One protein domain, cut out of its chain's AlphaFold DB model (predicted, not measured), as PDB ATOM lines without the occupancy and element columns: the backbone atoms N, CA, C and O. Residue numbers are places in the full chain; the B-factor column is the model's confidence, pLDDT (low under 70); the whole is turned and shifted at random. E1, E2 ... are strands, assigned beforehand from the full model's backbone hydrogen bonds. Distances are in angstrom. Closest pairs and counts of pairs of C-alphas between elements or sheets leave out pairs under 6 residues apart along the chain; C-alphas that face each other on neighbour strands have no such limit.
ATOM      1  N   PHE A 123     281.592 154.808 153.327       88.06
ATOM      2  CA  PHE A 123     281.555 153.864 154.431       88.06
ATOM      3  C   PHE A 123     281.474 152.428 153.922       88.06
ATOM      4  O   PHE A 123     280.829 152.135 152.917       88.06
ATOM      5  N   VAL A 124     282.093 151.508 154.652       89.81
ATOM      6  CA  VAL A 124     281.962 150.071 154.436       89.81
ATOM      7  C   VAL A 124     281.096 149.460 155.526       89.81
ATOM      8  O   VAL A 124     281.258 149.756 156.713       89.81
ATOM      9  N   GLU A 125     280.171 148.592 155.133       90.94
ATOM     10  CA  GLU A 125     279.406 147.790 156.080       90.94
ATOM     11  C   GLU A 125     280.238 146.585 156.516       90.94
ATOM     12  O   GLU A 125     280.615 145.736 155.704       90.94
ATOM     13  N   ILE A 126     280.472 146.481 157.822       90.50
ATOM     14  CA  ILE A 126     281.031 145.289 158.442       90.50
ATOM     15  C   ILE A 126     279.887 144.534 159.130       90.50
ATOM     16  O   ILE A 126     279.333 145.029 160.123       90.50
ATOM     17  N   PRO A 127     279.535 143.323 158.654       87.19
ATOM     18  CA  PRO A 127     278.439 142.543 159.214       87.19
ATOM     19  C   PRO A 127     278.559 142.374 160.731       87.19
ATOM     20  O   PRO A 127     279.602 141.982 161.256       87.19
ATOM     21  N   GLY A 128     277.481 142.704 161.444       86.19
ATOM     22  CA  GLY A 128     277.416 142.606 162.903       86.19
ATOM     23  C   GLY A 128     278.182 143.687 163.678       86.19
ATOM     24  O   GLY A 128     278.123 143.666 164.905       86.19
ATOM     25  N   LYS A 129     278.873 144.615 163.000       87.38
ATOM     26  CA  LYS A 129     279.635 145.705 163.637       87.38
ATOM     27  C   LYS A 129     279.177 147.108 163.233       87.38
ATOM     28  O   LYS A 129     279.450 148.042 163.976       87.38
ATOM     29  N   GLY A 130     278.492 147.260 162.100       87.88
ATOM     30  CA  GLY A 130     277.999 148.550 161.606       87.88
ATOM     31  C   GLY A 130     278.838 149.107 160.461       87.88
ATOM     32  O   GLY A 130     279.433 148.344 159.700       87.88
ATOM     33  N   PHE A 131     278.858 150.430 160.329       90.06
ATOM     34  CA  PHE A 131     279.473 151.135 159.209       90.06
ATOM     35  C   PHE A 131     280.744 151.850 159.654       90.06
ATOM     36  O   PHE A 131     280.767 152.539 160.674       90.06
ATOM     37  N   PHE A 132     281.804 151.696 158.870       87.44
ATOM     38  CA  PHE A 132     283.117 152.264 159.157       87.44
ATOM     39  C   PHE A 132     283.571 153.110 157.975       87.44
ATOM     40  O   PHE A 132     283.315 152.702 156.843       87.44
ATOM     41  N   PRO A 133     284.235 154.259 158.193       87.56
ATOM     42  CA  PRO A 133     284.846 155.003 157.099       87.56
ATOM     43  C   PRO A 133     285.720 154.071 156.263       87.56
ATOM     44  O   PRO A 133     286.458 153.255 156.822       87.56
ATOM     45  N   TYR A 134     285.618 154.167 154.941       87.50
ATOM     46  CA  TYR A 134     286.523 153.441 154.061       87.50
ATOM     47  C   TYR A 134     287.975 153.794 154.407       87.50
ATOM     48  O   TYR A 134     288.275 154.903 154.827       87.50
ATOM     49  N   VAL A 135     288.871 152.834 154.256       87.31
ATOM     50  CA  VAL A 135     290.323 152.991 154.317       87.31
ATOM     51  C   VAL A 135     290.902 152.002 153.315       87.31
ATOM     52  O   VAL A 135     290.311 150.940 153.091       87.31
ATOM     53  N   ASP A 136     292.077 152.291 152.766       87.12
ATOM     54  CA  ASP A 136     292.690 151.465 151.713       87.12
ATOM     55  C   ASP A 136     292.881 150.000 152.119       87.12
ATOM     56  O   ASP A 136     292.855 149.094 151.284       87.12
ATOM     57  N   SER A 137     292.991 149.732 153.423       89.31
ATOM     58  CA  SER A 137     293.073 148.370 153.944       89.31
ATOM     59  C   SER A 137     291.826 147.516 153.664       89.31
ATOM     60  O   SER A 137     291.925 146.290 153.735       89.31
ATOM     61  N   PHE A 138     290.669 148.094 153.313       90.75
ATOM     62  CA  PHE A 138     289.502 147.332 152.846       90.75
ATOM     63  C   PHE A 138     289.637 146.829 151.404       90.75
ATOM     64  O   PHE A 138     288.867 145.953 150.997       90.75
ATOM     65  N   GLY A 139     290.643 147.317 150.675       90.38
ATOM     66  CA  GLY A 139     290.911 147.001 149.280       90.38
ATOM     67  C   GLY A 139     290.075 147.837 148.313       90.38
ATOM     68  O   GLY A 139     289.008 148.336 148.665       90.38
ATOM     69  N   ALA A 140     290.562 147.950 147.077       90.69
ATOM     70  CA  ALA A 140     289.947 148.770 146.042       90.69
ATOM     71  C   ALA A 140     288.458 148.413 145.830       90.69
ATOM     72  O   ALA A 140     288.136 147.225 145.707       90.69
ATOM     73  N   PRO A 141     287.548 149.403 145.795       90.12
ATOM     74  CA  PRO A 141     286.152 149.195 145.431       90.12
ATOM     75  C   PRO A 141     286.005 148.864 143.944       90.12
ATOM     76  O   PRO A 141     286.749 149.364 143.098       90.12
ATOM     77  N   SER A 142     285.004 148.052 143.626       88.94
ATOM     78  CA  SER A 142     284.566 147.798 142.258       88.94
ATOM     79  C   SER A 142     283.085 147.428 142.223       88.94
ATOM     80  O   SER A 142     282.502 147.021 143.231       88.94
ATOM     81  N   MET A 143     282.473 147.587 141.052       86.75
ATOM     82  CA  MET A 143     281.111 147.126 140.815       86.75
ATOM     83  C   MET A 143     281.095 145.607 140.630       86.75
ATOM     84  O   MET A 143     281.653 145.099 139.661       86.75
ATOM     85  N   ASP A 144     280.389 144.902 141.509       83.50
ATOM     86  CA  ASP A 144     280.094 143.473 141.398       83.50
ATOM     87  C   ASP A 144     278.582 143.255 141.513       83.50
ATOM     88  O   ASP A 144     277.946 143.660 142.485       83.50
ATOM     89  N   SER A 145     277.990 142.634 140.490       81.06
ATOM     90  CA  SER A 145     276.579 142.225 140.487       81.06
ATOM     91  C   SER A 145     275.588 143.350 140.844       81.06
ATOM     92  O   SER A 145     274.551 143.119 141.466       81.06
ATOM     93  N   GLY A 146     275.901 144.590 140.448       76.31
ATOM     94  CA  GLY A 146     275.084 145.776 140.739       76.31
ATOM     95  C   GLY A 146     275.274 146.358 142.145       76.31
ATOM     96  O   GLY A 146     274.484 147.200 142.567       76.31
ATOM     97  N   GLN A 147     276.303 145.928 142.875       81.62
ATOM     98  CA  GLN A 147     276.695 146.447 144.183       81.62
ATOM     99  C   GLN A 147     278.131 146.965 144.134       81.62
ATOM    100  O   GLN A 147     278.970 146.445 143.406       81.62
ATOM    101  N   CYS A 148     278.409 148.012 144.904       87.56
ATOM    102  CA  CYS A 148     279.753 148.534 145.058       87.56
ATOM    103  C   CYS A 148     280.374 147.775 146.222       87.56
ATOM    104  O   CYS A 148     279.860 147.840 147.343       87.56
ATOM    105  N   ILE A 149     281.415 147.000 145.938       90.69
ATOM    106  CA  ILE A 149     282.017 146.072 146.890       90.69
ATOM    107  C   ILE A 149     283.530 146.285 146.896       90.69
ATOM    108  O   ILE A 149     284.148 146.475 145.848       90.69
ATOM    109  N   THR A 150     284.146 146.277 148.074       92.19
ATOM    110  CA  THR A 150     285.608 146.306 148.192       92.19
ATOM    111  C   THR A 150     286.222 144.973 147.767       92.19
ATOM    112  O   THR A 150     285.562 143.936 147.804       92.19
ATOM    113  N   ALA A 151     287.518 144.945 147.450       91.12
ATOM    114  CA  ALA A 151     288.221 143.697 147.128       91.12
ATOM    115  C   ALA A 151     288.156 142.630 148.249       91.12
ATOM    116  O   ALA A 151     288.382 141.449 147.996       91.12
ATOM    117  N   LYS A 152     287.830 143.027 149.488       93.12
ATOM    118  CA  LYS A 152     287.586 142.121 150.625       93.12
ATOM    119  C   LYS A 152     286.126 141.671 150.777       93.12
ATOM    120  O   LYS A 152     285.807 140.988 151.745       93.12
ATOM    121  N   GLY A 153     285.242 142.039 149.852       91.81
ATOM    122  CA  GLY A 153     283.839 141.624 149.858       91.81
ATOM    123  C   GLY A 153     282.913 142.492 150.716       91.81
ATOM    124  O   GLY A 153     281.780 142.089 150.974       91.81
ATOM    125  N   TYR A 154     283.359 143.666 151.181       92.19
ATOM    126  CA  TYR A 154     282.509 144.561 151.973       92.19
ATOM    127  C   TYR A 154     281.675 145.463 151.080       92.19
ATOM    128  O   TYR A 154     282.193 146.064 150.143       92.19
ATOM    129  N   LYS A 155     280.388 145.600 151.400       90.69
ATOM    130  CA  LYS A 155     279.496 146.525 150.701       90.69
ATOM    131  C   LYS A 155     279.847 147.966 151.036       90.69
ATOM    132  O   LYS A 155     280.143 148.288 152.189       90.69
ATOM    133  N   VAL A 156     279.763 148.814 150.024       88.94
ATOM    134  CA  VAL A 156     280.156 150.214 150.083       88.94
ATOM    135  C   VAL A 156     278.926 151.116 150.009       88.94
ATOM    136  O   VAL A 156     278.032 150.939 149.178       88.94
ATOM    137  N   TYR A 157     278.906 152.101 150.891       85.06
ATOM    138  CA  TYR A 157     277.810 153.025 151.106       85.06
ATOM    139  C   TYR A 157     278.338 154.451 151.091       85.06
ATOM    140  O   TYR A 157     279.465 154.711 151.504       85.06
ATOM    141  N   ASP A 158     277.498 155.369 150.642       80.25
ATOM    142  CA  ASP A 158     277.628 156.775 150.991       80.25
ATOM    143  C   ASP A 158     276.703 157.056 152.184       80.25
ATOM    144  O   ASP A 158     275.959 156.188 152.661       80.25
ATOM    145  N   ILE A 159     276.705 158.292 152.657       72.44
ATOM    146  CA  ILE A 159     275.790 158.792 153.667       72.44
ATOM    147  C   ILE A 159     274.328 158.462 153.286       72.44
ATOM    148  O   ILE A 159     273.741 159.014 152.356       72.44
ATOM    149  N   GLY A 160     273.725 157.524 154.022       60.41
ATOM    150  CA  GLY A 160     272.318 157.130 153.900       60.41
ATOM    151  C   GLY A 160     271.915 156.364 152.634       60.41
ATOM    152  O   GLY A 160     270.734 156.045 152.498       60.41
ATOM    153  N   THR A 161     272.834 156.042 151.717       63.38
ATOM    154  CA  THR A 161     272.511 155.365 150.443       63.38
ATOM    155  C   THR A 161     273.573 154.357 150.024       63.38
ATOM    156  O   THR A 161     274.747 154.485 150.366       63.38
ATOM    157  N   GLN A 162     273.172 153.344 149.255       59.50
ATOM    158  CA  GLN A 162     274.142 152.500 148.559       59.50
ATOM    159  C   GLN A 162     274.670 153.271 147.347       59.50
ATOM    160  O   GLN A 162     273.889 153.881 146.616       59.50
ATOM    161  N   ILE A 163     275.980 153.198 147.089       59.59
ATOM    162  CA  ILE A 163     276.624 153.878 145.941       59.59
ATOM    163  C   ILE A 163     276.125 153.321 144.593       59.59
ATOM    164  O   ILE A 163     276.392 153.871 143.535       59.59
ATOM    165  N   THR A 164     275.342 152.243 144.612       58.00
ATOM    166  CA  THR A 164     274.758 151.618 143.422       58.00
ATOM    167  C   THR A 164     273.277 151.873 143.237       58.00
ATOM    168  O   THR A 164     272.673 151.365 142.288       58.00
ATOM    169  N   ASP A 165     272.670 152.682 144.105       61.75
ATOM    170  CA  ASP A 165     271.333 153.176 143.836       61.75
ATOM    171  C   ASP A 165     271.344 153.990 142.534       61.75
ATOM    172  O   ASP A 165     272.320 154.666 142.207       61.75
ATOM    173  N   LYS A 166     270.212 154.001 141.814       62.28
ATOM    174  CA  LYS A 166     269.982 154.736 140.543       62.28
ATOM    175  C   LYS A 166     270.318 156.240 140.571       62.28
ATOM    176  O   LYS A 166     270.116 156.945 139.583       62.28
ATOM    177  N   PHE A 167     270.702 156.748 141.734       62.78
ATOM    178  CA  PHE A 167     271.134 158.109 141.964       62.78
ATOM    179  C   PHE A 167     272.578 158.338 141.524       62.78
ATOM    180  O   PHE A 167     272.867 159.467 141.148       62.78
ATOM    181  N   TYR A 168     273.437 157.315 141.513       69.50
ATOM    182  CA  TYR A 168     274.854 157.433 141.165       69.50
ATOM    183  C   TYR A 168     275.141 157.100 139.698       69.50
ATOM    184  O   TYR A 168     274.346 156.457 139.007       69.50
ATOM    185  N   ASP A 169     276.277 157.585 139.206       69.56
ATOM    186  CA  ASP A 169     276.895 157.092 137.977       69.56
ATOM    187  C   ASP A 169     277.520 155.700 138.196       69.56
ATOM    188  O   ASP A 169     277.906 155.358 139.315       69.56
ATOM    189  N   ALA A 170     277.672 154.918 137.126       66.75
ATOM    190  CA  ALA A 170     278.411 153.656 137.145       66.75
ATOM    191  C   ALA A 170     279.868 153.851 137.607       66.75
ATOM    192  O   ALA A 170     280.467 152.947 138.191       66.75
ATOM    193  N   ASP A 171     280.412 155.051 137.390       75.44
ATOM    194  CA  ASP A 171     281.785 155.416 137.734       75.44
ATOM    195  C   ASP A 171     281.970 155.844 139.197       75.44
ATOM    196  O   ASP A 171     283.108 155.940 139.653       75.44
ATOM    197  N   ALA A 172     280.884 156.030 139.960       79.88
ATOM    198  CA  ALA A 172     280.950 156.429 141.370       79.88
ATOM    199  C   ALA A 172     281.601 155.359 142.267       79.88
ATOM    200  O   ALA A 172     282.056 155.667 143.365       79.88
ATOM    201  N   CYS A 173     281.669 154.110 141.800       86.00
ATOM    202  CA  CYS A 173     282.338 153.000 142.471       86.00
ATOM    203  C   CYS A 173     283.728 152.737 141.864       86.00
ATOM    204  O   CYS A 173     284.012 151.649 141.356       86.00
ATOM    205  N   ARG A 174     284.599 153.751 141.882       83.00
ATOM    206  CA  ARG A 174     286.006 153.620 141.483       83.00
ATOM    207  C   ARG A 174     286.937 154.149 142.577       83.00
ATOM    208  O   ARG A 174     286.593 155.131 143.231       83.00
ATOM    209  N   PRO A 175     288.134 153.559 142.756       75.38
ATOM    210  CA  PRO A 175     289.037 153.922 143.853       75.38
ATOM    211  C   PRO A 175     289.524 155.377 143.814       75.38
ATOM    212  O   PRO A 175     289.894 155.932 144.840       75.38
ATOM    213  N   ASN A 176     289.560 155.987 142.628       79.19
ATOM    214  CA  ASN A 176     290.063 157.343 142.415       79.19
ATOM    215  C   ASN A 176     289.002 158.437 142.609       79.19
ATOM    216  O   ASN A 176     289.325 159.612 142.446       79.19
ATOM    217  N   VAL A 177     287.755 158.073 142.915       81.44
ATOM    218  CA  VAL A 177     286.692 159.044 143.187       81.44
ATOM    219  C   VAL A 177     286.914 159.677 144.561       81.44
ATOM    220  O   VAL A 177     287.312 158.994 145.510       81.44
ATOM    221  N   ARG A 178     286.644 160.981 144.684       76.88
ATOM    222  CA  ARG A 178     287.007 161.795 145.851       76.88
ATOM    223  C   ARG A 178     286.484 161.241 147.174       76.88
ATOM    224  O   ARG A 178     287.221 161.235 148.154       76.88
ATOM    225  N   GLY A 179     285.256 160.721 147.209       75.56
ATOM    226  CA  GLY A 179     284.658 160.196 148.442       75.56
ATOM    227  C   GLY A 179     285.387 158.992 149.063       75.56
ATOM    228  O   GLY A 179     285.220 158.743 150.258       75.56
ATOM    229  N   PHE A 180     286.214 158.260 148.300       77.69
ATOM    230  CA  PHE A 180     287.064 157.179 148.832       77.69
ATOM    231  C   PHE A 180     288.341 157.694 149.509       77.69
ATOM    232  O   PHE A 180     288.991 156.947 150.234       77.69
ATOM    233  N   GLN A 181     288.677 158.973 149.340       73.62
ATOM    234  CA  GLN A 181     289.792 159.635 150.020       73.62
ATOM    235  C   GLN A 181     289.335 160.114 151.414       73.62
ATOM    236  O   GLN A 181     289.363 161.293 151.755       73.62
ATOM    237  N   THR A 182     288.835 159.183 152.221       60.88
ATOM    238  CA  THR A 182     288.126 159.407 153.498       60.88
ATOM    239  C   THR A 182     288.923 160.141 154.573       60.88
ATOM    240  O   THR A 182     288.309 160.806 155.412       60.88
ATOM    241  N   GLU A 183     290.261 160.098 154.537       60.56
ATOM    242  CA  GLU A 183     291.122 160.916 155.410       60.56
ATOM    243  C   GLU A 183     290.819 162.419 155.284       60.56
ATOM    244  O   GLU A 183     291.036 163.191 156.219       60.56
ATOM    245  N   HIS A 184     290.244 162.842 154.154       58.44
ATOM    246  CA  HIS A 184     289.870 164.230 153.914       58.44
ATOM    247  C   HIS A 184     288.524 164.635 154.524       58.44
ATOM    248  O   HIS A 184     288.292 165.834 154.664       58.44
ATOM    249  N   PHE A 185     287.667 163.684 154.915       65.62
ATOM    250  CA  PHE A 185     286.266 163.963 155.257       65.62
ATOM    251  C   PHE A 185     285.818 163.450 156.621       65.62
ATOM    252  O   PHE A 185     284.702 163.758 157.029       65.62
TER     253      PHE A 185
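What this domain is: This is residues 123 to 185 of the 330 residues of an uncharacterized protein of Proteobacteria bacterium (UniProt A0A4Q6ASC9). With little regular structure, two small strand hairpins, E1 with E2 and E3 with E4, come together where E5, which widens the first into a sheet, meets E4; residues 159 to 185 have no named element. The sheets, E2 - E1 - E5 and E3 - E4, are antiparallel. The 63 printed residues hold five strands, E1 to E5, no named helix: all strand, with only 19 residues in named elements. The whole is compact, radius of gyration of the C-alphas 10.6 A, spanning 26 by 26 by 22 A.

Where its parts are: Find C-alpha 123 at (281.555, 153.864, 154.431); E1, residues 123 to 126, runs 9.5 A. E2 is 130 to 133, 10.4 A; E3, 141 to 144, 9.3 A; E4, 147 to 150, 9.8 A; E5, 156 to 158, 7.1 A, ending at (277.628, 156.775, 150.991).

How they stand to each other: Within hydrogen-bond range are N 124 and O 132 of E1 and E2, 2.8 A; N 123 and O 157 of E1 and E5, 2.8 A; N 142 and O 149 of E3 and E4, 2.9 A. Between sheets, look at the closest C-alphas of E4 and E5, Cys 148 and Val 156, 5.3 A.

The domain as a whole: The printed part has no cut. Residues 160 to 170 and 182 to 185 have pLDDT under 70.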